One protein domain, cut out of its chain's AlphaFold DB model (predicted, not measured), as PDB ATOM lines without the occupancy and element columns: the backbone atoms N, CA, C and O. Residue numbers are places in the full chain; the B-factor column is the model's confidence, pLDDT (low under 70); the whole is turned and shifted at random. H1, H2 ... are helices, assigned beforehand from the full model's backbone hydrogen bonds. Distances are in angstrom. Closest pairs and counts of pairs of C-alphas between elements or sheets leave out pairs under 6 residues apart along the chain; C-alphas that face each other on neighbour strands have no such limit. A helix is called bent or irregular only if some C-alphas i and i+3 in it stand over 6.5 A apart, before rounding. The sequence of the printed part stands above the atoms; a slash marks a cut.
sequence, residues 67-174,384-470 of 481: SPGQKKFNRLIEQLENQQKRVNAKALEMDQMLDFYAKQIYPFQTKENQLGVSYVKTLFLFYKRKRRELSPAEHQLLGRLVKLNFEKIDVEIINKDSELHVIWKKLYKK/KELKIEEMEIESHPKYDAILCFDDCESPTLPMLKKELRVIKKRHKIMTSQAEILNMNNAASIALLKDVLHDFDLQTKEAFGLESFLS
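Overview. This is residues 67 to 174 and 384 to 470 of the 481 residues of an uncharacterized protein of Arachidicoccus ginsenosidivorans (UniProt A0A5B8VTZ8). One long bent helix, H1, runs along a rod; its arm H1b lies side by side with H2 and H7, H8 folds back from H7 and crosses H2, and small H5 and H6 pack on H1a. Residues 67 to 79 and 457 to 470 stick out. The 195 printed residues hold eight named helices, H1 to H8, and no named strand: all helix, only just extended, close to loose, radius of gyration of the C-alphas 24.7 A, spans 93 by 40 by 33 A.

Arrangement. The hub H1, residues 68 to 127, assigned as one helix by its hydrogen bonds, is bent: C-alphas 103 and 106 are 6.6 A apart, and H1a, residues 68 to 103, and H1b, residues 106 to 127, stand at 41 degrees. H1b touches H7, residues 413 to 438, the closest C-alphas being Glu 112 and His 427, 6.0 A. H1b and H2, residues 136 to 150, form a hairpin at a shallow tilt of 28 degrees. H7 and H8, residues 442 to 470, form another at 44 degrees. H8 touches H2 with residues 449 to 456 alone, about perpendicular at 79 degrees. H1a touches H5, residues 384 to 392, and H6, residues 397 to 403, which is irregular: C-alphas 398 and 401 are 7.5 A apart. H4, residues 162 to 172, only just touches H1b with 3 pairs of C-alphas within 8 A; H3, residues 155 to 160, is near H4. O i to N i+4 pairs are within hydrogen-bond range throughout, except in H3, 1 of 2, and H6, 1 of 3, with 3 of 4 O i to N i+3.

Along the chain. H1a, 52.5 A, begins at (44.894, 64.522, 33.986); H8, 41.7 A, ends at (29.986, 12.853, 1.720).

Size, cuts and confidence. Residues 175 to 383 are not printed, a 54.0 A gap. pLDDT is under 70 at 130 to 132, 404 to 409 and 461 to 470.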
ATOM      1  N   SER A  67      46.564  69.145  33.555       77.06
ATOM      2  CA  SER A  67      45.771  68.261  34.419       77.06
ATOM      3  C   SER A  67      45.560  66.881  33.766       77.06
ATOM      4  O   SER A  67      45.675  66.742  32.542       77.06
ATOM      5  N   PRO A  68      45.254  65.825  34.544       78.12
ATOM      6  CA  PRO A  68      44.894  64.522  33.986       78.12
ATOM      7  C   PRO A  68      43.717  64.591  32.997       78.12
ATOM      8  O   PRO A  68      43.791  63.969  31.936       78.12
ATOM      9  N   GLY A  69      42.689  65.396  33.297       72.19
ATOM     10  CA  GLY A  69      41.529  65.621  32.427       72.19
ATOM     11  C   GLY A  69      41.898  66.295  31.103       72.19
ATOM     12  O   GLY A  69      41.476  65.833  30.045       72.19
ATOM     13  N   GLN A  70      42.778  67.303  31.133       75.00
ATOM     14  CA  GLN A  70      43.292  67.974  29.929       75.00
ATOM     15  C   GLN A  70      44.167  67.048  29.072       75.00
ATOM     16  O   GLN A  70      44.084  67.060  27.846       75.00
ATOM     17  N   LYS A  71      44.992  66.197  29.699       80.00
ATOM     18  CA  LYS A  71      45.774  65.176  28.977       80.00
ATOM     19  C   LYS A  71      44.870  64.131  28.319       80.00
ATOM     20  O   LYS A  71      45.169  63.700  27.207       80.00
ATOM     21  N   LYS A  72      43.797  63.705  28.999       81.06
ATOM     22  CA  LYS A  72      42.785  62.788  28.448       81.06
ATOM     23  C   LYS A  72      42.076  63.431  27.253       81.06
ATOM     24  O   LYS A  72      42.004  62.793  26.210       81.06
ATOM     25  N   PHE A  73      41.683  64.698  27.375       78.31
ATOM     26  CA  PHE A  73      41.058  65.468  26.302       78.31
ATOM     27  C   PHE A  73      41.952  65.556  25.061       78.31
ATOM     28  O   PHE A  73      41.544  65.130  23.985       78.31
ATOM     29  N   ASN A  74      43.209  65.990  25.215       81.50
ATOM     30  CA  ASN A  74      44.151  66.086  24.094       81.50
ATOM     31  C   ASN A  74      44.342  64.737  23.375       81.50
ATOM     32  O   ASN A  74      44.341  64.684  22.149       81.50
ATOM     33  N   ARG A  75      44.454  63.630  24.129       86.06
ATOM     34  CA  ARG A  75      44.557  62.279  23.547       86.06
ATOM     35  C   ARG A  75      43.311  61.883  22.761       86.06
ATOM     36  O   ARG A  75      43.436  61.221  21.738       86.06
ATOM     37  N   LEU A  76      42.123  62.225  23.257       78.75
ATOM     38  CA  LEU A  76      40.866  61.904  22.585       78.75
ATOM     39  C   LEU A  76      40.679  62.732  21.312       78.75
ATOM     40  O   LEU A  76      40.246  62.173  20.313       78.75
ATOM     41  N   ILE A  77      41.091  64.002  21.302       79.38
ATOM     42  CA  ILE A  77      41.147  64.803  20.070       79.38
ATOM     43  C   ILE A  77      42.072  64.138  19.046       79.38
ATOM     44  O   ILE A  77      41.633  63.855  17.938       79.38
ATOM     45  N   GLU A  78      43.304  63.772  19.420       83.44
ATOM     46  CA  GLU A  78      44.222  63.070  18.505       83.44
ATOM     47  C   GLU A  78      43.646  61.741  17.980       83.44
ATOM     48  O   GLU A  78      43.836  61.390  16.813       83.44
ATOM     49  N   GLN A  79      42.946  60.979  18.826       86.31
ATOM     50  CA  GLN A  79      42.275  59.745  18.407       86.31
ATOM     51  C   GLN A  79      41.128  60.011  17.432       86.31
ATOM     52  O   GLN A  79      40.997  59.261  16.467       86.31
ATOM     53  N   LEU A  80      40.337  61.062  17.661       80.56
ATOM     54  CA  LEU A  80      39.273  61.492  16.760       80.56
ATOM     55  C   LEU A  80      39.849  61.888  15.393       80.56
ATOM     56  O   LEU A  80      39.411  61.338  14.384       80.56
ATOM     57  N   GLU A  81      40.898  62.728  15.352       82.31
ATOM     58  CA  GLU A  81      41.555  63.121  14.091       82.31
ATOM     59  C   GLU A  81      42.058  61.890  13.319       82.31
ATOM     60  O   GLU A  81      41.913  61.776  12.100       82.31
ATOM     61  N   ASN A  82      42.694  60.950  14.028       87.56
ATOM     62  CA  ASN A  82      43.231  59.735  13.423       87.56
ATOM     63  C   ASN A  82      42.118  58.818  12.915       87.56
ATOM     64  O   ASN A  82      42.260  58.236  11.841       87.56
ATOM     65  N   GLN A  83      41.014  58.699  13.651       87.81
ATOM     66  CA  GLN A  83      39.880  57.889  13.233       87.81
ATOM     67  C   GLN A  83      39.185  58.499  12.006       87.81
ATOM     68  O   GLN A  83      38.924  57.776  11.050       87.81
ATOM     69  N   GLN A  84      39.013  59.824  11.951       84.25
ATOM     70  CA  GLN A  84      38.487  60.511  10.766       84.25
ATOM     71  C   GLN A  84      39.380  60.303   9.534       84.25
ATOM     72  O   GLN A  84      38.892  60.058   8.429       84.25
ATOM     73  N   LYS A  85      40.710  60.354   9.709       87.25
ATOM     74  CA  LYS A  85      41.662  60.041   8.629       87.25
ATOM     75  C   LYS A  85      41.494  58.614   8.122       87.25
ATOM     76  O   LYS A  85      41.606  58.403   6.920       87.25
ATOM     77  N   ARG A  86      41.222  57.649   9.006       90.69
ATOM     78  CA  ARG A  86      40.984  56.251   8.622       90.69
ATOM     79  C   ARG A  86      39.691  56.078   7.832       90.69
ATOM     80  O   ARG A  86      39.754  55.491   6.758       90.69
ATOM     81  N   VAL A  87      38.580  56.656   8.297       88.38
ATOM     82  CA  VAL A  87      37.295  56.696   7.567       88.38
ATOM     83  C   VAL A  87      37.506  57.241   6.152       88.38
ATOM     84  O   VAL A  87      37.192  56.584   5.162       88.38
ATOM     85  N   ASN A  88      38.157  58.401   6.037       87.00
ATOM     86  CA  ASN A  88      38.412  59.037   4.745       87.00
ATOM     87  C   ASN A  88      39.358  58.221   3.852       87.00
ATOM     88  O   ASN A  88      39.130  58.109   2.649       87.00
ATOM     89  N   ALA A  89      40.425  57.653   4.423       92.38
ATOM     90  CA  ALA A  89      41.357  56.805   3.686       92.38
ATOM     91  C   ALA A  89      40.662  55.548   3.155       92.38
ATOM     92  O   ALA A  89      40.885  55.174   2.005       92.38
ATOM     93  N   LYS A  90      39.785  54.938   3.960       91.62
ATOM     94  CA  LYS A  90      39.013  53.759   3.572       91.62
ATOM     95  C   LYS A  90      38.016  54.077   2.461       91.62
ATOM     96  O   LYS A  90      37.970  53.362   1.463       91.62
ATOM     97  N   ALA A  91      37.282  55.183   2.581       91.06
ATOM     98  CA  ALA A  91      36.384  55.654   1.530       91.06
ATOM     99  C   ALA A  91      37.135  55.903   0.210       91.06
ATOM    100  O   ALA A  91      36.707  55.437  -0.844       91.06
ATOM    101  N   LEU A  92      38.297  56.566   0.272       93.75
ATOM    102  CA  LEU A  92      39.134  56.814  -0.901       93.75
ATOM    103  C   LEU A  92      39.643  55.510  -1.535       93.75
ATOM    104  O   LEU A  92      39.657  55.388  -2.758       93.75
ATOM    105  N   GLU A  93      40.065  54.543  -0.723       92.94
ATOM    106  CA  GLU A  93      40.516  53.233  -1.195       92.94
ATOM    107  C   GLU A  93      39.401  52.497  -1.959       92.94
ATOM    108  O   GLU A  93      39.621  51.993  -3.064       92.94
ATOM    109  N   MET A  94      38.190  52.485  -1.399       92.62
ATOM    110  CA  MET A  94      37.019  51.878  -2.027       92.62
ATOM    111  C   MET A  94      36.633  52.588  -3.332       92.62
ATOM    112  O   MET A  94      36.409  51.927  -4.348       92.62
ATOM    113  N   ASP A  95      36.628  53.925  -3.353       94.38
ATOM    114  CA  ASP A  95      36.342  54.711  -4.560       94.38
ATOM    115  C   ASP A  95      37.378  54.452  -5.671       94.38
ATOM    116  O   ASP A  95      37.022  54.316  -6.844       94.38
ATOM    117  N   GLN A  96      38.661  54.308  -5.322       94.94
ATOM    118  CA  GLN A  96      39.711  53.942  -6.279       94.94
ATOM    119  C   GLN A  96      39.507  52.537  -6.859       94.94
ATOM    120  O   GLN A  96      39.748  52.313  -8.051       94.94
ATOM    121  N   MET A  97      39.073  51.578  -6.040       94.25
ATOM    122  CA  MET A  97      38.747  50.234  -6.513       94.25
ATOM    123  C   MET A  97      37.518  50.227  -7.417       94.25
ATOM    124  O   MET A  97      37.548  49.579  -8.467       94.25
ATOM    125  N   LEU A  98      36.478  50.980  -7.064       94.50
ATOM    126  CA  LEU A  98      35.282  51.135  -7.887       94.50
ATOM    127  C   LEU A  98      35.618  51.765  -9.246       94.50
ATOM    128  O   LEU A  98      35.189  51.261 -10.284       94.50
ATOM    129  N   ASP A  99      36.459  52.801  -9.264       96.19
ATOM    130  CA  ASP A  99      36.951  53.419 -10.499       96.19
ATOM    131  C   ASP A  99      37.765  52.433 -11.354       96.19
ATOM    132  O   ASP A  99      37.574  52.339 -12.572       96.19
ATOM    133  N   PHE A 100      38.637  51.636 -10.725       95.94
ATOM    134  CA  PHE A 100      39.377  50.581 -11.416       95.94
ATOM    135  C   PHE A 100      38.434  49.539 -12.026       95.94
ATOM    136  O   PHE A 100      38.601  49.181 -13.196       95.94
ATOM    137  N   TYR A 101      37.440  49.067 -11.271       94.69
ATOM    138  CA  TYR A 101      36.431  48.129 -11.754       94.69
ATOM    139  C   TYR A 101      35.679  48.698 -12.961       94.69
ATOM    140  O   TYR A 101      35.672  48.070 -14.025       94.69
ATOM    141  N   ALA A 102      35.134  49.910 -12.831       95.38
ATOM    142  CA  ALA A 102      34.356  50.570 -13.873       95.38
ATOM    143  C   ALA A 102      35.161  50.767 -15.169       95.38
ATOM    144  O   ALA A 102      34.646  50.561 -16.267       95.38
ATOM    145  N   LYS A 103      36.449  51.123 -15.062       96.06
ATOM    146  CA  LYS A 103      37.310  51.370 -16.230       96.06
ATOM    147  C   LYS A 103      37.893  50.103 -16.844       96.06
ATOM    148  O   LYS A 103      38.093  50.057 -18.057       96.06
ATOM    149  N   GLN A 104      38.239  49.109 -16.029       95.38
ATOM    150  CA  GLN A 104      39.062  47.983 -16.475       95.38
ATOM    151  C   GLN A 104      38.304  46.664 -16.555       95.38
ATOM    152  O   GLN A 104      38.581  45.892 -17.468       95.38
ATOM    153  N   ILE A 105      37.388  46.381 -15.627       93.12
ATOM    154  CA  ILE A 105      36.715  45.077 -15.520       93.12
ATOM    155  C   ILE A 105      35.351  45.125 -16.205       93.12
ATOM    156  O   ILE A 105      35.086  44.307 -17.089       93.12
ATOM    157  N   TYR A 106      34.528  46.120 -15.865       92.75
ATOM    158  CA  TYR A 106      33.158  46.249 -16.362       92.75
ATOM    159  C   TYR A 106      33.044  46.159 -17.899       92.75
ATOM    160  O   TYR A 106      32.232  45.367 -18.379       92.75
ATOM    161  N   PRO A 107      33.908  46.809 -18.714       94.38
ATOM    162  CA  PRO A 107      33.816  46.694 -20.171       94.38
ATOM    163  C   PRO A 107      34.039  45.271 -20.700       94.38
ATOM    164  O   PRO A 107      33.480  44.903 -21.734       94.38
ATOM    165  N   PHE A 108      34.868  44.463 -20.029       90.31
ATOM    166  CA  PHE A 108      35.042  43.053 -20.391       90.31
ATOM    167  C   PHE A 108      33.852  42.217 -19.937       90.31
ATOM    168  O   PHE A 108      33.429  41.351 -20.692       90.31
ATOM    169  N   GLN A 109      33.271  42.514 -18.775       86.88
ATOM    170  CA  GLN A 109      32.069  41.839 -18.290       86.88
ATOM    171  C   GLN A 109      30.881  42.063 -19.231       86.88
ATOM    172  O   GLN A 109      30.225  41.104 -19.628       86.88
ATOM    173  N   THR A 110      30.664  43.295 -19.705       89.19
ATOM    174  CA  THR A 110      29.636  43.583 -20.717       89.19
ATOM    175  C   THR A 110      29.870  42.794 -22.007       89.19
ATOM    176  O   THR A 110      28.938  42.208 -22.559       89.19
ATOM    177  N   LYS A 111      31.121  42.738 -22.488       89.94
ATOM    178  CA  LYS A 111      31.478  41.968 -23.690       89.94
ATOM    179  C   LYS A 111      31.298  40.464 -23.491       89.94
ATOM    180  O   LYS A 111      30.821  39.797 -24.402       89.94
ATOM    181  N   GLU A 112      31.670  39.924 -22.332       85.69
ATOM    182  CA  GLU A 112      31.452  38.514 -21.995       85.69
ATOM    183  C   GLU A 112      29.964  38.177 -21.907       85.69
ATOM    184  O   GLU A 112      29.569  37.142 -22.432       85.69
ATOM    185  N   ASN A 113      29.132  39.056 -21.344       87.12
ATOM    186  CA  ASN A 113      27.683  38.854 -21.294       87.12
ATOM    187  C   ASN A 113      27.084  38.772 -22.708       87.12
ATOM    188  O   ASN A 113      26.356  37.833 -23.025       87.12
ATOM    189  N   GLN A 114      27.446  39.708 -23.595       88.44
ATOM    190  CA  GLN A 114      27.014  39.685 -25.002       88.44
ATOM    191  C   GLN A 114      27.499  38.424 -25.731       88.44
ATOM    192  O   GLN A 114      26.746  37.782 -26.468       88.44
ATOM    193  N   LEU A 115      28.755  38.043 -25.498       90.00
ATOM    194  CA  LEU A 115      29.340  36.843 -26.080       90.00
ATOM    195  C   LEU A 115      28.646  35.578 -25.559       90.00
ATOM    196  O   LEU A 115      28.358  34.692 -26.355       90.00
ATOM    197  N   GLY A 116      28.301  35.521 -24.271       90.75
ATOM    198  CA  GLY A 116      27.563  34.427 -23.639       90.75
ATOM    199  C   GLY A 116      26.195  34.195 -24.278       90.75
ATOM    200  O   GLY A 116      25.863  33.056 -24.605       90.75
ATOM    201  N   VAL A 117      25.451  35.268 -24.572       92.69
ATOM    202  CA  VAL A 117      24.185  35.183 -25.325       92.69
ATOM    203  C   VAL A 117      24.408  34.545 -26.693       92.69
ATOM    204  O   VAL A 117      23.728  33.580 -27.049       92.69
ATOM    205  N   SER A 118      25.383  35.051 -27.457       91.81
ATOM    206  CA  SER A 118      25.692  34.507 -28.784       91.81
ATOM    207  C   SER A 118      26.129  33.040 -28.710       91.81
ATOM    208  O   SER A 118      25.692  32.219 -29.511       91.81
ATOM    209  N   TYR A 119      26.908  32.687 -27.686       91.50
ATOM    210  CA  TYR A 119      27.419  31.345 -27.454       91.50
ATOM    211  C   TYR A 119      26.289  30.357 -27.151       91.50
ATOM    212  O   TYR A 119      26.211  29.302 -27.778       91.50
ATOM    213  N   VAL A 120      25.355  30.718 -26.265       93.69
ATOM    214  CA  VAL A 120      24.162  29.912 -25.961       93.69
ATOM    215  C   VAL A 120      23.304  29.705 -27.205       93.69
ATOM    216  O   VAL A 120      22.891  28.573 -27.477       93.69
ATOM    217  N   LYS A 121      23.076  30.757 -28.002       94.31
ATOM    218  CA  LYS A 121      22.332  30.658 -29.267       94.31
ATOM    219  C   LYS A 121      23.022  29.698 -30.239       94.31
ATOM    220  O   LYS A 121      22.374  28.789 -30.760       94.31
ATOM    221  N   THR A 122      24.337  29.821 -30.417       92.81
ATOM    222  CA  THR A 122      25.119  28.945 -31.298       92.81
ATOM    223  C   THR A 122      25.117  27.492 -30.816       92.81
ATOM    224  O   THR A 122      24.792  26.597 -31.599       92.81
ATOM    225  N   LEU A 123      25.382  27.224 -29.533       92.38
ATOM    226  CA  LEU A 123      25.305  25.868 -28.969       92.38
ATOM    227  C   LEU A 123      23.910  25.257 -29.143       92.38
ATOM    228  O   LEU A 123      23.770  24.077 -29.475       92.38
ATOM    229  N   PHE A 124      22.860  26.062 -28.980       93.56
ATOM    230  CA  PHE A 124      21.492  25.606 -29.165       93.56
ATOM    231  C   PHE A 124      21.167  25.246 -30.624       93.56
ATOM    232  O   PHE A 124      20.386  24.320 -30.870       93.56
ATOM    233  N   LEU A 125      21.793  25.903 -31.610       91.50
ATOM    234  CA  LEU A 125      21.696  25.482 -33.011       91.50
ATOM    235  C   LEU A 125      22.257  24.071 -33.210       91.50
ATOM    236  O   LEU A 125      21.626  23.279 -33.908       91.50
ATOM    237  N   PHE A 126      23.386  23.726 -32.582       90.94
ATOM    238  CA  PHE A 126      23.925  22.358 -32.606       90.94
ATOM    239  C   PHE A 126      23.013  21.374 -31.866       90.94
ATOM    240  O   PHE A 126      22.743  20.285 -32.371       90.94
ATOM    241  N   TYR A 127      22.449  21.783 -30.729       90.69
ATOM    242  CA  TYR A 127      21.485  20.979 -29.975       90.69
ATOM    243  C   TYR A 127      20.213  20.661 -30.784       90.69
ATOM    244  O   TYR A 127      19.628  19.593 -30.636       90.69
ATOM    245  N   LYS A 128      19.777  21.546 -31.687       90.00
ATOM    246  CA  LYS A 128      18.609  21.299 -32.551       90.00
ATOM    247  C   LYS A 128      18.867  20.323 -33.708       90.00
ATOM    248  O   LYS A 128      17.902  19.848 -34.311       90.00
ATOM    249  N   ARG A 129      20.124  20.043 -34.070       85.25
ATOM    250  CA  ARG A 129      20.454  19.238 -35.262       85.25
ATOM    251  C   ARG A 129      20.122  17.760 -35.086       85.25
ATOM    252  O   ARG A 129      20.100  17.217 -33.985       85.25
ATOM    253  N   LYS A 130      19.891  17.079 -36.215       64.62
ATOM    254  CA  LYS A 130      19.721  15.617 -36.246       64.62
ATOM    255  C   LYS A 130      21.039  14.935 -35.839       64.62
ATOM    256  O   LYS A 130      22.096  15.340 -36.308       64.62
ATOM    257  N   ARG A 131      20.943  13.882 -35.011       64.81
ATOM    258  CA  ARG A 131      22.020  13.122 -34.322       64.81
ATOM    259  C   ARG A 131      23.047  12.399 -35.226       64.81
ATOM    260  O   ARG A 131      23.369  11.244 -34.983       64.81
ATOM    261  N   ARG A 132      23.516  13.013 -36.314       67.12
ATOM    262  CA  ARG A 132      24.512  12.398 -37.213       67.12
ATOM    263  C   ARG A 132      25.955  12.744 -36.837       67.12
ATOM    264  O   ARG A 132      26.847  11.978 -37.169       67.12
ATOM    265  N   GLU A 133      26.172  13.855 -36.135       81.38
ATOM    266  CA  GLU A 133      27.512  14.371 -35.795       81.38
ATOM    267  C   GLU A 133      27.915  14.082 -34.335       81.38
ATOM    268  O   GLU A 133      29.103  13.958 -34.028       81.38
ATOM    269  N   LEU A 134      26.919  13.933 -33.453       85.81
ATOM    270  CA  LEU A 134      27.072  13.672 -32.020       85.81
ATOM    271  C   LEU A 134      26.338  12.386 -31.627       85.81
ATOM    272  O   LEU A 134      25.202  12.148 -32.050       85.81
ATOM    273  N   SER A 135      26.975  11.594 -30.772       89.62
ATOM    274  CA  SER A 135      26.378  10.455 -30.081       89.62
ATOM    275  C   SER A 135      25.248  10.897 -29.135       89.62
ATOM    276  O   SER A 135      25.165  12.067 -28.748       89.62
ATOM    277  N   PRO A 136      24.362   9.976 -28.710       89.75
ATOM    278  CA  PRO A 136      23.318  10.295 -27.737       89.75
ATOM    279  C   PRO A 136      23.856  10.869 -26.417       89.75
ATOM    280  O   PRO A 136      23.250  11.793 -25.877       89.75
ATOM    281  N   ALA A 137      24.997  10.364 -25.931       88.94
ATOM    282  CA  ALA A 137      25.636  10.833 -24.702       88.94
ATOM    283  C   ALA A 137      26.205  12.254 -24.857       88.94
ATOM    284  O   ALA A 137      25.908  13.127 -24.042       88.94
ATOM    285  N   GLU A 138      26.934  12.524 -25.946       90.69
ATOM    286  CA  GLU A 138      27.424  13.874 -26.277       90.69
ATOM    287  C   GLU A 138      26.263  14.863 -26.445       90.69
ATOM    288  O   GLU A 138      26.338  16.006 -26.007       90.69
ATOM    289  N   HIS A 139      25.144  14.429 -27.029       90.88
ATOM    290  CA  HIS A 139      23.962  15.272 -27.187       90.88
ATOM    291  C   HIS A 139      23.281  15.606 -25.847       90.88
ATOM    292  O   HIS A 139      22.782  16.717 -25.657       90.88
ATOM    293  N   GLN A 140      23.265  14.664 -24.901       89.19
ATOM    294  CA  GLN A 140      22.785  14.914 -23.541       89.19
ATOM    295  C   GLN A 140      23.724  15.867 -22.785       89.19
ATOM    296  O   GLN A 140      23.248  16.794 -22.128       89.19
ATOM    297  N   LEU A 141      25.042  15.679 -22.917       90.94
ATOM    298  CA  LEU A 141      26.056  16.604 -22.400       90.94
ATOM    299  C   LEU A 141      25.875  18.009 -22.979       90.94
ATOM    300  O   LEU A 141      25.873  18.971 -22.220       90.94
ATOM    301  N   LEU A 142      25.619  18.129 -24.282       92.00
ATOM    302  CA  LEU A 142      25.352  19.408 -24.935       92.00
ATOM    303  C   LEU A 142      24.118  20.097 -24.351       92.00
ATOM    304  O   LEU A 142      24.160  21.289 -24.071       92.00
ATOM    305  N   GLY A 143      23.037  19.354 -24.108       90.69
ATOM    306  CA  GLY A 143      21.857  19.902 -23.435       90.69
ATOM    307  C   GLY A 143      22.176  20.467 -22.046       90.69
ATOM    308  O   GLY A 143      21.698  21.549 -21.711       90.69
ATOM    309  N   ARG A 144      23.011  19.772 -21.256       91.12
ATOM    310  CA  ARG A 144      23.481  20.256 -19.944       91.12
ATOM    311  C   ARG A 144      24.384  21.484 -20.073       91.12
ATOM    312  O   ARG A 144      24.178  22.457 -19.360       91.12
ATOM    313  N   LEU A 145      25.322  21.468 -21.018       90.56
ATOM    314  CA  LEU A 145      26.234  22.580 -21.280       90.56
ATOM    315  C   LEU A 145      25.477  23.849 -21.691       90.56
ATOM    316  O   LEU A 145      25.806  24.935 -21.217       90.56
ATOM    317  N   VAL A 146      24.457  23.729 -22.551       92.38
ATOM    318  CA  VAL A 146      23.621  24.869 -22.955       92.38
ATOM    319  C   VAL A 146      22.908  25.454 -21.737       92.38
ATOM    320  O   VAL A 146      22.950  26.664 -21.567       92.38
ATOM    321  N   LYS A 147      22.305  24.618 -20.877       91.25
ATOM    322  CA  LYS A 147      21.637  25.075 -19.644       91.25
ATOM    323  C   LYS A 147      22.598  25.809 -18.710       91.25
ATOM    324  O   LYS A 147      22.329  26.946 -18.354       91.25
ATOM    325  N   LEU A 148      23.766  25.223 -18.442       89.62
ATOM    326  CA  LEU A 148      24.778  25.837 -17.580       89.62
ATOM    327  C   LEU A 148      25.266  27.192 -18.115       89.62
ATOM    328  O   LEU A 148      25.544  28.103 -17.346       89.62
ATOM    329  N   ASN A 149      25.422  27.335 -19.434       88.94
ATOM    330  CA  ASN A 149      25.806  28.622 -20.020       88.94
ATOM    331  C   ASN A 149      24.634  29.610 -20.061       88.94
ATOM    332  O   ASN A 149      24.868  30.809 -19.956       88.94
ATOM    333  N   PHE A 150      23.398  29.124 -20.185       89.50
ATOM    334  CA  PHE A 150      22.193  29.948 -20.111       89.50
ATOM    335  C   PHE A 150      22.028  30.557 -18.715       89.50
ATOM    336  O   PHE A 150      21.793  31.752 -18.606       89.50
ATOM    337  N   GLU A 151      22.230  29.767 -17.659       87.00
ATOM    338  CA  GLU A 151      22.145  30.195 -16.251       87.00
ATOM    339  C   GLU A 151      23.174  31.279 -15.879       87.00
ATOM    340  O   GLU A 151      23.016  31.974 -14.879       87.00
ATOM    341  N   LYS A 152      24.216  31.463 -16.701       86.00
ATOM    342  CA  LYS A 152      25.221  32.527 -16.540       86.00
ATOM    343  C   LYS A 152      24.832  33.845 -17.212       86.00
ATOM    344  O   LYS A 152      25.529  34.839 -17.006       86.00
ATOM    345  N   ILE A 153      23.797  33.855 -18.055       88.62
ATOM    346  CA  ILE A 153      23.329  35.075 -18.717       88.62
ATOM    347  C   ILE A 153      22.606  35.942 -17.688       88.62
ATOM    348  O   ILE A 153      21.815  35.454 -16.888       88.62
ATOM    349  N   ASP A 154      22.882  37.241 -17.738       86.38
ATOM    350  CA  ASP A 154      22.210  38.240 -16.919       86.38
ATOM    351  C   ASP A 154      20.687  38.221 -17.144       86.38
ATOM    352  O   ASP A 154      20.213  38.234 -18.288       86.38
ATOM    353  N   VAL A 155      19.922  38.201 -16.052       86.06
ATOM    354  CA  VAL A 155      18.452  38.158 -16.060       86.06
ATOM    355  C   VAL A 155      17.869  39.325 -16.856       86.06
ATOM    356  O   VAL A 155      16.935  39.129 -17.635       86.06
ATOM    357  N   GLU A 156      18.459  40.520 -16.767       86.56
ATOM    358  CA  GLU A 156      17.988  41.676 -17.532       86.56
ATOM    359  C   GLU A 156      18.115  41.478 -19.043       86.56
ATOM    360  O   GLU A 156      17.310  42.004 -19.820       86.56
ATOM    361  N   ILE A 157      19.133  40.730 -19.475       89.38
ATOM    362  CA  ILE A 157      19.336  40.399 -20.883       89.38
ATOM    363  C   ILE A 157      18.307  39.358 -21.321       89.38
ATOM    364  O   ILE A 157      17.726  39.505 -22.397       89.38
ATOM    365  N   ILE A 158      18.051  38.341 -20.490       89.88
ATOM    366  CA  ILE A 158      17.044  37.308 -20.773       89.88
ATOM    367  C   ILE A 158      15.668  37.955 -20.944       89.88
ATOM    368  O   ILE A 158      15.048  37.761 -21.988       89.88
ATOM    369  N   ASN A 159      15.263  38.811 -20.000       88.69
ATOM    370  CA  ASN A 159      13.982  39.525 -20.010       88.69
ATOM    371  C   ASN A 159      13.710  40.275 -21.325       88.69
ATOM    372  O   ASN A 159      12.560  40.388 -21.759       88.69
ATOM    373  N   LYS A 160      14.762  40.793 -21.970       90.94
ATOM    374  CA  LYS A 160      14.676  41.602 -23.195       90.94
ATOM    375  C   LYS A 160      14.812  40.775 -24.480       90.94
ATOM    376  O   LYS A 160      14.481  41.279 -25.556       90.94
ATOM    377  N   ASP A 161      15.271  39.524 -24.413       93.56
ATOM    378  CA  ASP A 161      15.558  38.694 -25.588       93.56
ATOM    379  C   ASP A 161      14.505  37.588 -25.791       93.56
ATOM    380  O   ASP A 161      14.545  36.498 -25.215       93.56
ATOM    381  N   SER A 162      13.563  37.851 -26.702       93.69
ATOM    382  CA  SER A 162      12.503  36.893 -27.053       93.69
ATOM    383  C   SER A 162      13.017  35.549 -27.597       93.69
ATOM    384  O   SER A 162      12.348  34.526 -27.431       93.69
ATOM    385  N   GLU A 163      14.200  35.511 -28.219       95.00
ATOM    386  CA  GLU A 163      14.790  34.266 -28.710       95.00
ATOM    387  C   GLU A 163      15.261  33.401 -27.540       95.00
ATOM    388  O   GLU A 163      15.020  32.191 -27.542       95.00
ATOM    389  N   LEU A 164      15.852  34.006 -26.504       95.12
ATOM    390  CA  LEU A 164      16.236  33.291 -25.284       95.12
ATOM    391  C   LEU A 164      15.021  32.659 -24.592       95.12
ATOM    392  O   LEU A 164      15.108  31.507 -24.166       95.12
ATOM    393  N   HIS A 165      13.855  33.312 -24.587       94.81
ATOM    394  CA  HIS A 165      12.612  32.705 -24.086       94.81
ATOM    395  C   HIS A 165      12.167  31.478 -24.905       94.81
ATOM    396  O   HIS A 165      11.655  30.496 -24.354       94.81
ATOM    397  N   VAL A 166      12.388  31.477 -26.225       94.50
ATOM    398  CA  VAL A 166      12.123  30.305 -27.080       94.50
ATOM    399  C   VAL A 166      13.094  29.165 -26.764       94.50
ATOM    400  O   VAL A 166      12.681  27.999 -26.704       94.50
ATOM    401  N   ILE A 167      14.376  29.484 -26.557       94.50
ATOM    402  CA  ILE A 167      15.398  28.518 -26.134       94.50
ATOM    403  C   ILE A 167      15.007  27.912 -24.782       94.50
ATOM    404  O   ILE A 167      14.943  26.684 -24.665       94.50
ATOM    405  N   TRP A 168      14.639  28.752 -23.811       94.50
ATOM    406  CA  TRP A 168      14.174  28.351 -22.486       94.50
ATOM    407  C   TRP A 168      13.030  27.342 -22.569       94.50
ATOM    408  O   TRP A 168      13.157  26.210 -22.097       94.50
ATOM    409  N   LYS A 169      11.951  27.689 -23.289       94.38
ATOM    410  CA  LYS A 169      10.788  26.809 -23.473       94.38
ATOM    411  C   LYS A 169      11.172  25.447 -24.039       94.38
ATOM    412  O   LYS A 169      10.604  24.417 -23.668       94.38
ATOM    413  N   LYS A 170      12.158  25.400 -24.937       92.94
ATOM    414  CA  LYS A 170      12.609  24.138 -25.529       92.94
ATOM    415  C   LYS A 170      13.415  23.280 -24.551       92.94
ATOM    416  O   LYS A 170      13.242  22.054 -24.583       92.94
ATOM    417  N   LEU A 171      14.270  23.897 -23.732       90.69
ATOM    418  CA  LEU A 171      15.193  23.234 -22.800       90.69
ATOM    419  C   LEU A 171      14.533  22.814 -21.480       90.69
ATOM    420  O   LEU A 171      14.807  21.715 -20.991       90.69
ATOM    421  N   TYR A 172      13.674  23.670 -20.926       89.19
ATOM    422  CA  TYR A 172      13.051  23.496 -19.609       89.19
ATOM    423  C   TYR A 172      11.602  23.008 -19.686       89.19
ATOM    424  O   TYR A 172      11.050  22.606 -18.672       89.19
ATOM    425  N   LYS A 173      10.994  22.980 -20.882       92.88
ATOM    426  CA  LYS A 173       9.603  22.534 -21.128       92.88
ATOM    427  C   LYS A 173       8.511  23.374 -20.452       92.88
ATOM    428  O   LYS A 173       7.345  23.035 -20.601       92.88
ATOM    429  N   LYS A 174       8.882  24.493 -19.835       93.31
ATOM    430  CA  LYS A 174       8.006  25.551 -19.315       93.31
ATOM    431  C   LYS A 174       8.381  26.897 -19.924       93.31
ATOM    432  O   LYS A 174       9.489  27.044 -20.446       93.31
ATOM    433  N   LYS A 384      33.810  56.086  18.612       81.19
ATOM    434  CA  LYS A 384      33.097  54.817  18.437       81.19
ATOM    435  C   LYS A 384      32.186  54.862  17.206       81.19
ATOM    436  O   LYS A 384      32.213  53.908  16.440       81.19
ATOM    437  N   GLU A 385      31.449  55.948  16.999       77.19
ATOM    438  CA  GLU A 385      30.617  56.180  15.810       77.19
ATOM    439  C   GLU A 385      31.466  56.172  14.535       77.19
ATOM    440  O   GLU A 385      31.200  55.383  13.638       77.19
ATOM    441  N   LEU A 386      32.581  56.910  14.500       81.19
ATOM    442  CA  LEU A 386      33.503  56.904  13.356       81.19
ATOM    443  C   LEU A 386      34.162  55.534  13.114       81.19
ATOM    444  O   LEU A 386      34.622  55.246  12.013       81.19
ATOM    445  N   LYS A 387      34.278  54.676  14.135       85.56
ATOM    446  CA  LYS A 387      34.719  53.282  13.938       85.56
ATOM    447  C   LYS A 387      33.638  52.435  13.288       85.56
ATOM    448  O   LYS A 387      33.977  51.574  12.488       85.56
ATOM    449  N   ILE A 388      32.380  52.656  13.657       81.56
ATOM    450  CA  ILE A 388      31.234  51.999  13.026       81.56
ATOM    451  C   ILE A 388      31.140  52.452  11.569       81.56
ATOM    452  O   ILE A 388      31.153  51.601  10.688       81.56
ATOM    453  N   GLU A 389      31.224  53.758  11.311       85.94
ATOM    454  CA  GLU A 389      31.255  54.311   9.953       85.94
ATOM    455  C   GLU A 389      32.402  53.716   9.120       85.94
ATOM    456  O   GLU A 389      32.184  53.297   7.989       85.94
ATOM    457  N   GLU A 390      33.618  53.593   9.678       87.12
ATOM    458  CA  GLU A 390      34.743  52.945   8.979       87.12
ATOM    459  C   GLU A 390      34.408  51.510   8.530       87.12
ATOM    460  O   GLU A 390      34.823  51.105   7.445       87.12
ATOM    461  N   MET A 391      33.668  50.751   9.349       82.88
ATOM    462  CA  MET A 391      33.247  49.379   9.036       82.88
ATOM    463  C   MET A 391      32.092  49.346   8.022       82.88
ATOM    464  O   MET A 391      32.082  48.499   7.134       82.88
ATOM    465  N   GLU A 392      31.148  50.282   8.117       82.44
ATOM    466  CA  GLU A 392      29.970  50.372   7.242       82.44
ATOM    467  C   GLU A 392      30.283  50.910   5.841       82.44
ATOM    468  O   GLU A 392      29.504  50.720   4.907       82.44
ATOM    469  N   ILE A 393      31.441  51.552   5.646       87.31
ATOM    470  CA  ILE A 393      31.866  52.011   4.319       87.31
ATOM    471  C   ILE A 393      31.831  50.865   3.302       87.31
ATOM    472  O   ILE A 393      31.386  51.081   2.178       87.31
ATOM    473  N   GLU A 394      32.303  49.671   3.666       83.25
ATOM    474  CA  GLU A 394      32.377  48.544   2.731       83.25
ATOM    475  C   GLU A 394      30.998  47.992   2.373       83.25
ATOM    476  O   GLU A 394      30.804  47.565   1.243       83.25
ATOM    477  N   SER A 395      30.030  48.042   3.293       79.50
ATOM    478  CA  SER A 395      28.664  47.556   3.067       79.50
ATOM    479  C   SER A 395      27.773  48.558   2.328       79.50
ATOM    480  O   SER A 395      26.619  48.252   2.027       79.50
ATOM    481  N   HIS A 396      28.288  49.748   2.006       83.75
ATOM    482  CA  HIS A 396      27.523  50.757   1.288       83.75
ATOM    483  C   HIS A 396      27.169  50.272  -0.140       83.75
ATOM    484  O   HIS A 396      28.082  49.970  -0.917       83.75
ATOM    485  N   PRO A 397      25.888  50.325  -0.575       82.94
ATOM    486  CA  PRO A 397      25.422  49.748  -1.850       82.94
ATOM    487  C   PRO A 397      26.198  50.198  -3.096       82.94
ATOM    488  O   PRO A 397      26.392  49.450  -4.049       82.94
ATOM    489  N   LYS A 398      26.720  51.435  -3.092       87.56
ATOM    490  CA  LYS A 398      27.564  51.950  -4.190       87.56
ATOM    491  C   LYS A 398      28.791  51.074  -4.507       87.56
ATOM    492  O   LYS A 398      29.314  51.169  -5.616       87.56
ATOM    493  N   TYR A 399      29.271  50.277  -3.552       89.00
ATOM    494  CA  TYR A 399      30.422  49.393  -3.728       89.00
ATOM    495  C   TYR A 399      30.037  47.938  -4.018       89.00
ATOM    496  O   TYR A 399      30.935  47.126  -4.228       89.00
ATOM    497  N   ASP A 400      28.746  47.597  -4.128       84.19
ATOM    498  CA  ASP A 400      28.284  46.220  -4.368       84.19
ATOM    499  C   ASP A 400      29.018  45.544  -5.538       84.19
ATOM    500  O   ASP A 400      29.460  44.400  -5.439       84.19
ATOM    501  N   ALA A 401      29.261  46.287  -6.622       84.75
ATOM    502  CA  ALA A 401      29.944  45.781  -7.811       84.75
ATOM    503  C   ALA A 401      31.389  45.297  -7.567       84.75
ATOM    504  O   ALA A 401      31.894  44.480  -8.342       84.75
ATOM    505  N   ILE A 402      32.068  45.798  -6.527       87.31
ATOM    506  CA  ILE A 402      33.439  45.401  -6.173       87.31
ATOM    507  C   ILE A 402      33.515  44.409  -5.010       87.31
ATOM    508  O   ILE A 402      34.587  43.855  -4.788       87.31
ATOM    509  N   LEU A 403      32.403  44.147  -4.317       76.12
ATOM    510  CA  LEU A 403      32.319  43.177  -3.218       76.12
ATOM    511  C   LEU A 403      32.098  41.735  -3.708       76.12
ATOM    512  O   LEU A 403      32.280  40.789  -2.955       76.12
ATOM    513  N   CYS A 404      31.736  41.534  -4.978       63.72
ATOM    514  CA  CYS A 404      31.374  40.222  -5.528       63.72
ATOM    515  C   CYS A 404      32.562  39.338  -5.985       63.72
ATOM    516  O   CYS A 404      32.394  38.534  -6.908       63.72
ATOM    517  N   PHE A 405      33.760  39.486  -5.407       56.88
ATOM    518  CA  PHE A 405      34.949  38.711  -5.798       56.88
ATOM    519  C   PHE A 405      35.387  37.751  -4.677       56.88
ATOM    520  O   PHE A 405      36.173  38.146  -3.822       56.88
ATOM    521  N   ASP A 406      34.950  36.486  -4.754       52.66
ATOM    522  CA  ASP A 406      35.222  35.393  -3.792       52.66
ATOM    523  C   ASP A 406      34.671  35.626  -2.361       52.66
ATOM    524  O   ASP A 406      34.326  36.744  -1.993       52.66
ATOM    525  N   ASP A 407      34.609  34.561  -1.546       52.84
ATOM    526  CA  ASP A 407      34.147  34.524  -0.135       52.84
ATOM    527  C   ASP A 407      35.036  35.329   0.849       52.84
ATOM    528  O   ASP A 407      35.198  34.971   2.016       52.84
ATOM    529  N   CYS A 408      35.705  36.384   0.381       51.81
ATOM    530  CA  CYS A 408      36.560  37.223   1.207       51.81
ATOM    531  C   CYS A 408      35.754  38.362   1.834       51.81
ATOM    532  O   CYS A 408      34.993  39.042   1.154       51.81
ATOM    533  N   GLU A 409      35.998  38.610   3.120       60.56
ATOM    534  CA  GLU A 409      35.313  39.641   3.903       60.56
ATOM    535  C   GLU A 409      35.560  41.077   3.398       60.56
ATOM    536  O   GLU A 409      34.774  41.955   3.728       60.56
ATOM    537  N   SER A 410      36.606  41.342   2.591       75.12
ATOM    538  CA  SER A 410      36.905  42.693   2.079       75.12
ATOM    539  C   SER A 410      37.639  42.685   0.722       75.12
ATOM    540  O   SER A 410      38.619  41.947   0.544       75.12
ATOM    541  N   PRO A 411      37.224  43.512  -0.260       82.44
ATOM    542  CA  PRO A 411      37.832  43.537  -1.581       82.44
ATOM    543  C   PRO A 411      39.169  44.281  -1.560       82.44
ATOM    544  O   PRO A 411      39.352  45.284  -0.876       82.44
ATOM    545  N   THR A 412      40.115  43.823  -2.380       88.94
ATOM    546  CA  THR A 412      41.428  44.471  -2.503       88.94
ATOM    547  C   THR A 412      41.815  44.705  -3.959       88.94
ATOM    548  O   THR A 412      41.491  43.925  -4.862       88.94
ATOM    549  N   LEU A 413      42.595  45.756  -4.222       89.25
ATOM    550  CA  LEU A 413      43.058  46.065  -5.579       89.25
ATOM    551  C   LEU A 413      43.840  44.906  -6.250       89.25
ATOM    552  O   LEU A 413      43.675  44.694  -7.456       89.25
ATOM    553  N   PRO A 414      44.689  44.127  -5.544       91.06
ATOM    554  CA  PRO A 414      45.284  42.910  -6.094       91.06
ATOM    555  C   PRO A 414      44.257  41.865  -6.552       91.06
ATOM    556  O   PRO A 414      44.476  41.249  -7.598       91.06
ATOM    557  N   MET A 415      43.141  41.692  -5.831       87.62
ATOM    558  CA  MET A 415      42.057  40.787  -6.233       87.62
ATOM    559  C   MET A 415      41.384  41.272  -7.514       87.62
ATOM    560  O   MET A 415      41.305  40.511  -8.476       87.62
ATOM    561  N   LEU A 416      41.040  42.560  -7.609       90.19
ATOM    562  CA  LEU A 416      40.481  43.132  -8.841       90.19
ATOM    563  C   LEU A 416      41.453  42.986 -10.026       90.19
ATOM    564  O   LEU A 416      41.061  42.659 -11.146       90.19
ATOM    565  N   LYS A 417      42.760  43.167  -9.802       92.06
ATOM    566  CA  LYS A 417      43.782  42.928 -10.838       92.06
ATOM    567  C   LYS A 417      43.883  41.454 -11.233       92.06
ATOM    568  O   LYS A 417      44.155  41.170 -12.403       92.06
ATOM    569  N   LYS A 418      43.716  40.520 -10.291       90.50
ATOM    570  CA  LYS A 418      43.646  39.077 -10.569       90.50
ATOM    571  C   LYS A 418      42.414  38.781 -11.420       90.50
ATOM    572  O   LYS A 418      42.578  38.171 -12.476       90.50
ATOM    573  N   GLU A 419      41.247  39.297 -11.046       88.19
ATOM    574  CA  GLU A 419      40.016  39.113 -11.815       88.19
ATOM    575  C   GLU A 419      40.139  39.693 -13.223       88.19
ATOM    576  O   GLU A 419      39.835  39.016 -14.200       88.19
ATOM    577  N   LEU A 420      40.735  40.880 -13.374       92.62
ATOM    578  CA  LEU A 420      41.016  41.455 -14.691       92.62
ATOM    579  C   LEU A 420      41.856  40.519 -15.583       92.62
ATOM    580  O   LEU A 420      41.689  40.489 -16.804       92.62
ATOM    581  N   ARG A 421      42.795  39.758 -15.007       92.19
ATOM    582  CA  ARG A 421      43.579  38.768 -15.768       92.19
ATOM    583  C   ARG A 421      42.729  37.554 -16.132       92.19
ATOM    584  O   ARG A 421      42.884  37.044 -17.241       92.19
ATOM    585  N   VAL A 422      41.875  37.093 -15.221       89.25
ATOM    586  CA  VAL A 422      40.972  35.952 -15.435       89.25
ATOM    587  C   VAL A 422      39.957  36.284 -16.526       89.25
ATOM    588  O   VAL A 422      39.909  35.574 -17.529       89.25
ATOM    589  N   ILE A 423      39.250  37.408 -16.405       87.94
ATOM    590  CA  ILE A 423      38.236  37.843 -17.371       87.94
ATOM    591  C   ILE A 423      38.833  38.080 -18.762       87.94
ATOM    592  O   ILE A 423      38.270  37.661 -19.764       87.94
ATOM    593  N   LYS A 424      40.041  38.652 -18.865       91.00
ATOM    594  CA  LYS A 424      40.717  38.812 -20.166       91.00
ATOM    595  C   LYS A 424      41.045  37.474 -20.825       91.00
ATOM    596  O   LYS A 424      40.901  37.337 -22.040       91.00
ATOM    597  N   LYS A 425      41.513  36.493 -20.044       88.62
ATOM    598  CA  LYS A 425      41.809  35.147 -20.553       88.62
ATOM    599  C   LYS A 425      40.529  34.437 -20.987       88.62
ATOM    600  O   LYS A 425      40.493  33.907 -22.095       88.62
ATOM    601  N   ARG A 426      39.493  34.466 -20.147       86.00
ATOM    602  CA  ARG A 426      38.185  33.863 -20.421       86.00
ATOM    603  C   ARG A 426      37.537  34.482 -21.657       86.00
ATOM    604  O   ARG A 426      37.215  33.741 -22.581       86.00
ATOM    605  N   HIS A 427      37.500  35.809 -21.757       87.44
ATOM    606  CA  HIS A 427      37.011  36.522 -22.935       87.44
ATOM    607  C   HIS A 427      37.738  36.100 -24.217       87.44
ATOM    608  O   HIS A 427      37.094  35.830 -25.230       87.44
ATOM    609  N   LYS A 428      39.076  35.985 -24.185       88.94
ATOM    610  CA  LYS A 428      39.859  35.516 -25.339       88.94
ATOM    611  C   LYS A 428      39.460  34.097 -25.754       88.94
ATOM    612  O   LYS A 428      39.220  33.865 -26.934       88.94
ATOM    613  N   ILE A 429      39.371  33.171 -24.795       87.31
ATOM    614  CA  ILE A 429      38.991  31.773 -25.051       87.31
ATOM    615  C   ILE A 429      37.577  31.702 -25.631       87.31
ATOM    616  O   ILE A 429      37.388  31.102 -26.686       87.31
ATOM    617  N   MET A 430      36.608  32.357 -24.989       85.44
ATOM    618  CA  MET A 430      35.222  32.370 -25.456       85.44
ATOM    619  C   MET A 430      35.102  32.973 -26.857       85.44
ATOM    620  O   MET A 430      34.315  32.482 -27.658       85.44
ATOM    621  N   THR A 431      35.885  34.009 -27.173       90.25
ATOM    622  CA  THR A 431      35.848  34.647 -28.498       90.25
ATOM    623  C   THR A 431      36.331  33.672 -29.567       90.25
ATOM    624  O   THR A 431      35.622  33.438 -30.541       90.25
ATOM    625  N   SER A 432      37.479  33.021 -29.350       88.56
ATOM    626  CA  SER A 432      37.999  32.017 -30.286       88.56
ATOM    627  C   SER A 432      37.065  30.809 -30.425       88.56
ATOM    628  O   SER A 432      36.873  30.301 -31.529       88.56
ATOM    629  N   GLN A 433      36.442  30.360 -29.330       88.69
ATOM    630  CA  GLN A 433      35.445  29.289 -29.386       88.69
ATOM    631  C   GLN A 433      34.218  29.704 -30.200       88.69
ATOM    632  O   GLN A 433      33.774  28.952 -31.065       88.69
ATOM    633  N   ALA A 434      33.686  30.906 -29.966       88.25
ATOM    634  CA  ALA A 434      32.541  31.429 -30.701       88.25
ATOM    635  C   ALA A 434      32.838  31.554 -32.203       88.25
ATOM    636  O   ALA A 434      32.015  31.142 -33.018       88.25
ATOM    637  N   GLU A 435      34.020  32.053 -32.579       91.56
ATOM    638  CA  GLU A 435      34.470  32.127 -33.974       91.56
ATOM    639  C   GLU A 435      34.447  30.749 -34.644       91.56
ATOM    640  O   GLU A 435      33.796  30.583 -35.676       91.56
ATOM    641  N   ILE A 436      35.079  29.743 -34.029       90.44
ATOM    642  CA  ILE A 436      35.152  28.380 -34.572       90.44
ATOM    643  C   ILE A 436      33.763  27.738 -34.650       90.44
ATOM    644  O   ILE A 436      33.433  27.106 -35.656       90.44
ATOM    645  N   LEU A 437      32.920  27.896 -33.626       89.88
ATOM    646  CA  LEU A 437      31.562  27.348 -33.641       89.88
ATOM    647  C   LEU A 437      30.693  27.996 -34.728       89.88
ATOM    648  O   LEU A 437      29.913  27.302 -35.383       89.88
ATOM    649  N   ASN A 438      30.869  29.298 -34.974       89.56
ATOM    650  CA  ASN A 438      30.145  30.029 -36.012       89.56
ATOM    651  C   ASN A 438      30.566  29.636 -37.438       89.56
ATOM    652  O   ASN A 438      29.770  29.806 -38.361       89.56
ATOM    653  N   MET A 439      31.760  29.058 -37.638       90.00
ATOM    654  CA  MET A 439      32.171  28.522 -38.950       90.00
ATOM    655  C   MET A 439      31.279  27.370 -39.431       90.00
ATOM    656  O   MET A 439      31.250  27.079 -40.625       90.00
ATOM    657  N   ASN A 440      30.565  26.717 -38.509       86.50
ATOM    658  CA  ASN A 440      29.618  25.649 -38.788       86.50
ATOM    659  C   ASN A 440      30.165  24.544 -39.718       86.50
ATOM    660  O   ASN A 440      29.538  24.155 -40.707       86.50
ATOM    661  N   ASN A 441      31.363  24.055 -39.419       89.50
ATOM    662  CA  ASN A 441      32.065  23.065 -40.229       89.50
ATOM    663  C   ASN A 441      32.639  21.939 -39.349       89.50
ATOM    664  O   ASN A 441      32.336  21.836 -38.161       89.50
ATOM    665  N   ALA A 442      33.486  21.084 -39.927       88.50
ATOM    666  CA  ALA A 442      34.118  19.987 -39.196       88.50
ATOM    667  C   ALA A 442      34.943  20.460 -37.981       88.50
ATOM    668  O   ALA A 442      34.962  19.771 -36.964       88.50
ATOM    669  N   ALA A 443      35.568  21.642 -38.052       91.31
ATOM    670  CA  ALA A 443      36.306  22.216 -36.928       91.31
ATOM    671  C   ALA A 443      35.369  22.625 -35.782       91.31
ATOM    672  O   ALA A 443      35.703  22.411 -34.621       91.31
ATOM    673  N   SER A 444      34.167  23.129 -36.093       91.44
ATOM    674  CA  SER A 444      33.132  23.412 -35.090       91.44
ATOM    675  C   SER A 444      32.715  22.151 -34.330       91.44
ATOM    676  O   SER A 444      32.558  22.195 -33.115       91.44
ATOM    677  N   ILE A 445      32.564  21.021 -35.030       90.69
ATOM    678  CA  ILE A 445      32.202  19.739 -34.409       90.69
ATOM    679  C   ILE A 445      33.348  19.181 -33.565       90.69
ATOM    680  O   ILE A 445      33.091  18.689 -32.470       90.69
ATOM    681  N   ALA A 446      34.593  19.273 -34.041       92.50
ATOM    682  CA  ALA A 446      35.765  18.857 -33.274       92.50
ATOM    683  C   ALA A 446      35.887  19.660 -31.969       92.50
ATOM    684  O   ALA A 446      35.876  19.069 -30.894       92.50
ATOM    685  N   LEU A 447      35.852  20.996 -32.058       92.69
ATOM    686  CA  LEU A 447      35.870  21.865 -30.882       92.69
ATOM    687  C   LEU A 447      34.715  21.551 -29.929       92.69
ATOM    688  O   LEU A 447      34.907  21.507 -28.718       92.69
ATOM    689  N   LEU A 448      33.505  21.342 -30.457       92.06
ATOM    690  CA  LEU A 448      32.354  21.025 -29.625       92.06
ATOM    691  C   LEU A 448      32.572  19.723 -28.845       92.06
ATOM    692  O   LEU A 448      32.230  19.668 -27.670       92.06
ATOM    693  N   LYS A 449      33.149  18.691 -29.467       93.00
ATOM    694  CA  LYS A 449      33.468  17.431 -28.783       93.00
ATOM    695  C   LYS A 449      34.521  17.613 -27.699       93.00
ATOM    696  O   LYS A 449      34.327  17.079 -26.611       93.00
ATOM    697  N   ASP A 450      35.555  18.407 -27.958       93.38
ATOM    698  CA  ASP A 450      36.587  18.719 -26.964       93.38
ATOM    699  C   ASP A 450      35.976  19.447 -25.755       93.38
ATOM    700  O   ASP A 450      36.142  19.019 -24.618       93.38
ATOM    701  N   VAL A 451      35.149  20.473 -25.998       91.06
ATOM    702  CA  VAL A 451      34.439  21.203 -24.932       91.06
ATOM    703  C   VAL A 451      33.508  20.283 -24.137       91.06
ATOM    704  O   VAL A 451      33.395  20.421 -22.920       91.06
ATOM    705  N   LEU A 452      32.823  19.342 -24.796       91.62
ATOM    706  CA  LEU A 452      31.960  18.373 -24.114       91.62
ATOM    707  C   LEU A 452      32.761  17.366 -23.286       91.62
ATOM    708  O   LEU A 452      32.286  16.963 -22.226       91.62
ATOM    709  N   HIS A 453      33.946  16.970 -23.750       91.75
ATOM    710  CA  HIS A 453      34.848  16.097 -23.008       91.75
ATOM    711  C   HIS A 453      35.375  16.787 -21.748       91.75
ATOM    712  O   HIS A 453      35.227  16.239 -20.656       91.75
ATOM    713  N   ASP A 454      35.887  18.013 -21.880       86.94
ATOM    714  CA  ASP A 454      36.357  18.819 -20.748       86.94
ATOM    715  C   ASP A 454      35.231  19.064 -19.735       86.94
ATOM    716  O   ASP A 454      35.430  18.957 -18.525       86.94
ATOM    717  N   PHE A 455      34.018  19.340 -20.220       86.00
ATOM    718  CA  PHE A 455      32.842  19.508 -19.370       86.00
ATOM    719  C   PHE A 455      32.465  18.218 -18.620       86.00
ATOM    720  O   PHE A 455      32.135  18.254 -17.432       86.00
ATOM    721  N   ASP A 456      32.523  17.064 -19.282       88.31
ATOM    722  CA  ASP A 456      32.260  15.770 -18.648       88.31
ATOM    723  C   ASP A 456      33.320  15.432 -17.583       88.31
ATOM    724  O   ASP A 456      32.966  14.957 -16.505       88.31
ATOM    725  N   LEU A 457      34.596  15.747 -17.832       85.00
ATOM    726  CA  LEU A 457      35.670  15.605 -16.841       85.00
ATOM    727  C   LEU A 457      35.433  16.492 -15.615       85.00
ATOM    728  O   LEU A 457      35.405  15.983 -14.497       85.00
ATOM    729  N   GLN A 458      35.173  17.787 -15.817       78.25
ATOM    730  CA  GLN A 458      34.931  18.735 -14.721       78.25
ATOM    731  C   GLN A 458      33.721  18.343 -13.873       78.25
ATOM    732  O   GLN A 458      33.769  18.409 -12.646       78.25
ATOM    733  N   THR A 459      32.628  17.911 -14.511       73.94
ATOM    734  CA  THR A 459      31.446  17.462 -13.762       73.94
ATOM    735  C   THR A 459      31.742  16.199 -12.959       73.94
ATOM    736  O   THR A 459      31.358  16.125 -11.798       73.94
ATOM    737  N   LYS A 460      32.475  15.228 -13.514       76.00
ATOM    738  CA  LYS A 460      32.871  14.012 -12.787       76.00
ATOM    739  C   LYS A 460      33.820  14.287 -11.623       76.00
ATOM    740  O   LYS A 460      33.673  13.652 -10.587       76.00
ATOM    741  N   GLU A 461      34.756  15.218 -11.769       68.38
ATOM    742  CA  GLU A 461      35.644  15.639 -10.680       68.38
ATOM    743  C   GLU A 461      34.870  16.341  -9.558       68.38
ATOM    744  O   GLU A 461      35.065  16.013  -8.391       68.38
ATOM    745  N   ALA A 462      33.931  17.231  -9.898       60.41
ATOM    746  CA  ALA A 462      33.062  17.888  -8.923       60.41
ATOM    747  C   ALA A 462      32.180  16.881  -8.159       60.41
ATOM    748  O   ALA A 462      32.148  16.900  -6.931       60.41
ATOM    749  N   PHE A 463      31.544  15.935  -8.864       52.69
ATOM    750  CA  PHE A 463      30.765  14.857  -8.237       52.69
ATOM    751  C   PHE A 463      31.641  13.871  -7.445       52.69
ATOM    752  O   PHE A 463      31.196  13.325  -6.440       52.69
ATOM    753  N   GLY A 464      32.882  13.633  -7.875       50.38
ATOM    754  CA  GLY A 464      33.848  12.804  -7.155       50.38
ATOM    755  C   GLY A 464      34.303  13.444  -5.844       50.38
ATOM    756  O   GLY A 464      34.423  12.745  -4.843       50.38
ATOM    757  N   LEU A 465      34.490  14.766  -5.827       46.34
ATOM    758  CA  LEU A 465      34.798  15.531  -4.619       46.34
ATOM    759  C   LEU A 465      33.593  15.624  -3.680       46.34
ATOM    760  O   LEU A 465      33.769  15.406  -2.489       46.34
ATOM    761  N   GLU A 466      32.376  15.851  -4.180       40.81
ATOM    762  CA  GLU A 466      31.164  15.804  -3.344       40.81
ATOM    763  C   GLU A 466      30.910  14.404  -2.772       40.81
ATOM    764  O   GLU A 466      30.609  14.274  -1.591       40.81
ATOM    765  N   SER A 467      31.114  13.348  -3.566       42.72
ATOM    766  CA  SER A 467      31.014  11.961  -3.098       42.72
ATOM    767  C   SER A 467      32.119  11.592  -2.102       42.72
ATOM    768  O   SER A 467      31.898  10.746  -1.238       42.72
ATOM    769  N   PHE A 468      33.308  12.188  -2.213       39.22
ATOM    770  CA  PHE A 468      34.414  12.000  -1.271       39.22
ATOM    771  C   PHE A 468      34.187  12.790   0.025       39.22
ATOM    772  O   PHE A 468      34.423  12.268   1.111       39.22
ATOM    773  N   LEU A 469      33.652  14.010  -0.067       42.66
ATOM    774  CA  LEU A 469      33.244  14.824   1.078       42.66
ATOM    775  C   LEU A 469      32.043  14.210   1.806       42.66
ATOM    776  O   LEU A 469      32.038  14.203   3.031       42.66
ATOM    777  N   SER A 470      31.082  13.607   1.097       43.31
ATOM    778  CA  SER A 470      29.986  12.853   1.720       43.31
ATOM    779  C   SER A 470      30.472  11.557   2.377       43.31
ATOM    780  O   SER A 470      29.930  11.149   3.399       43.31
TER     781      SER A 470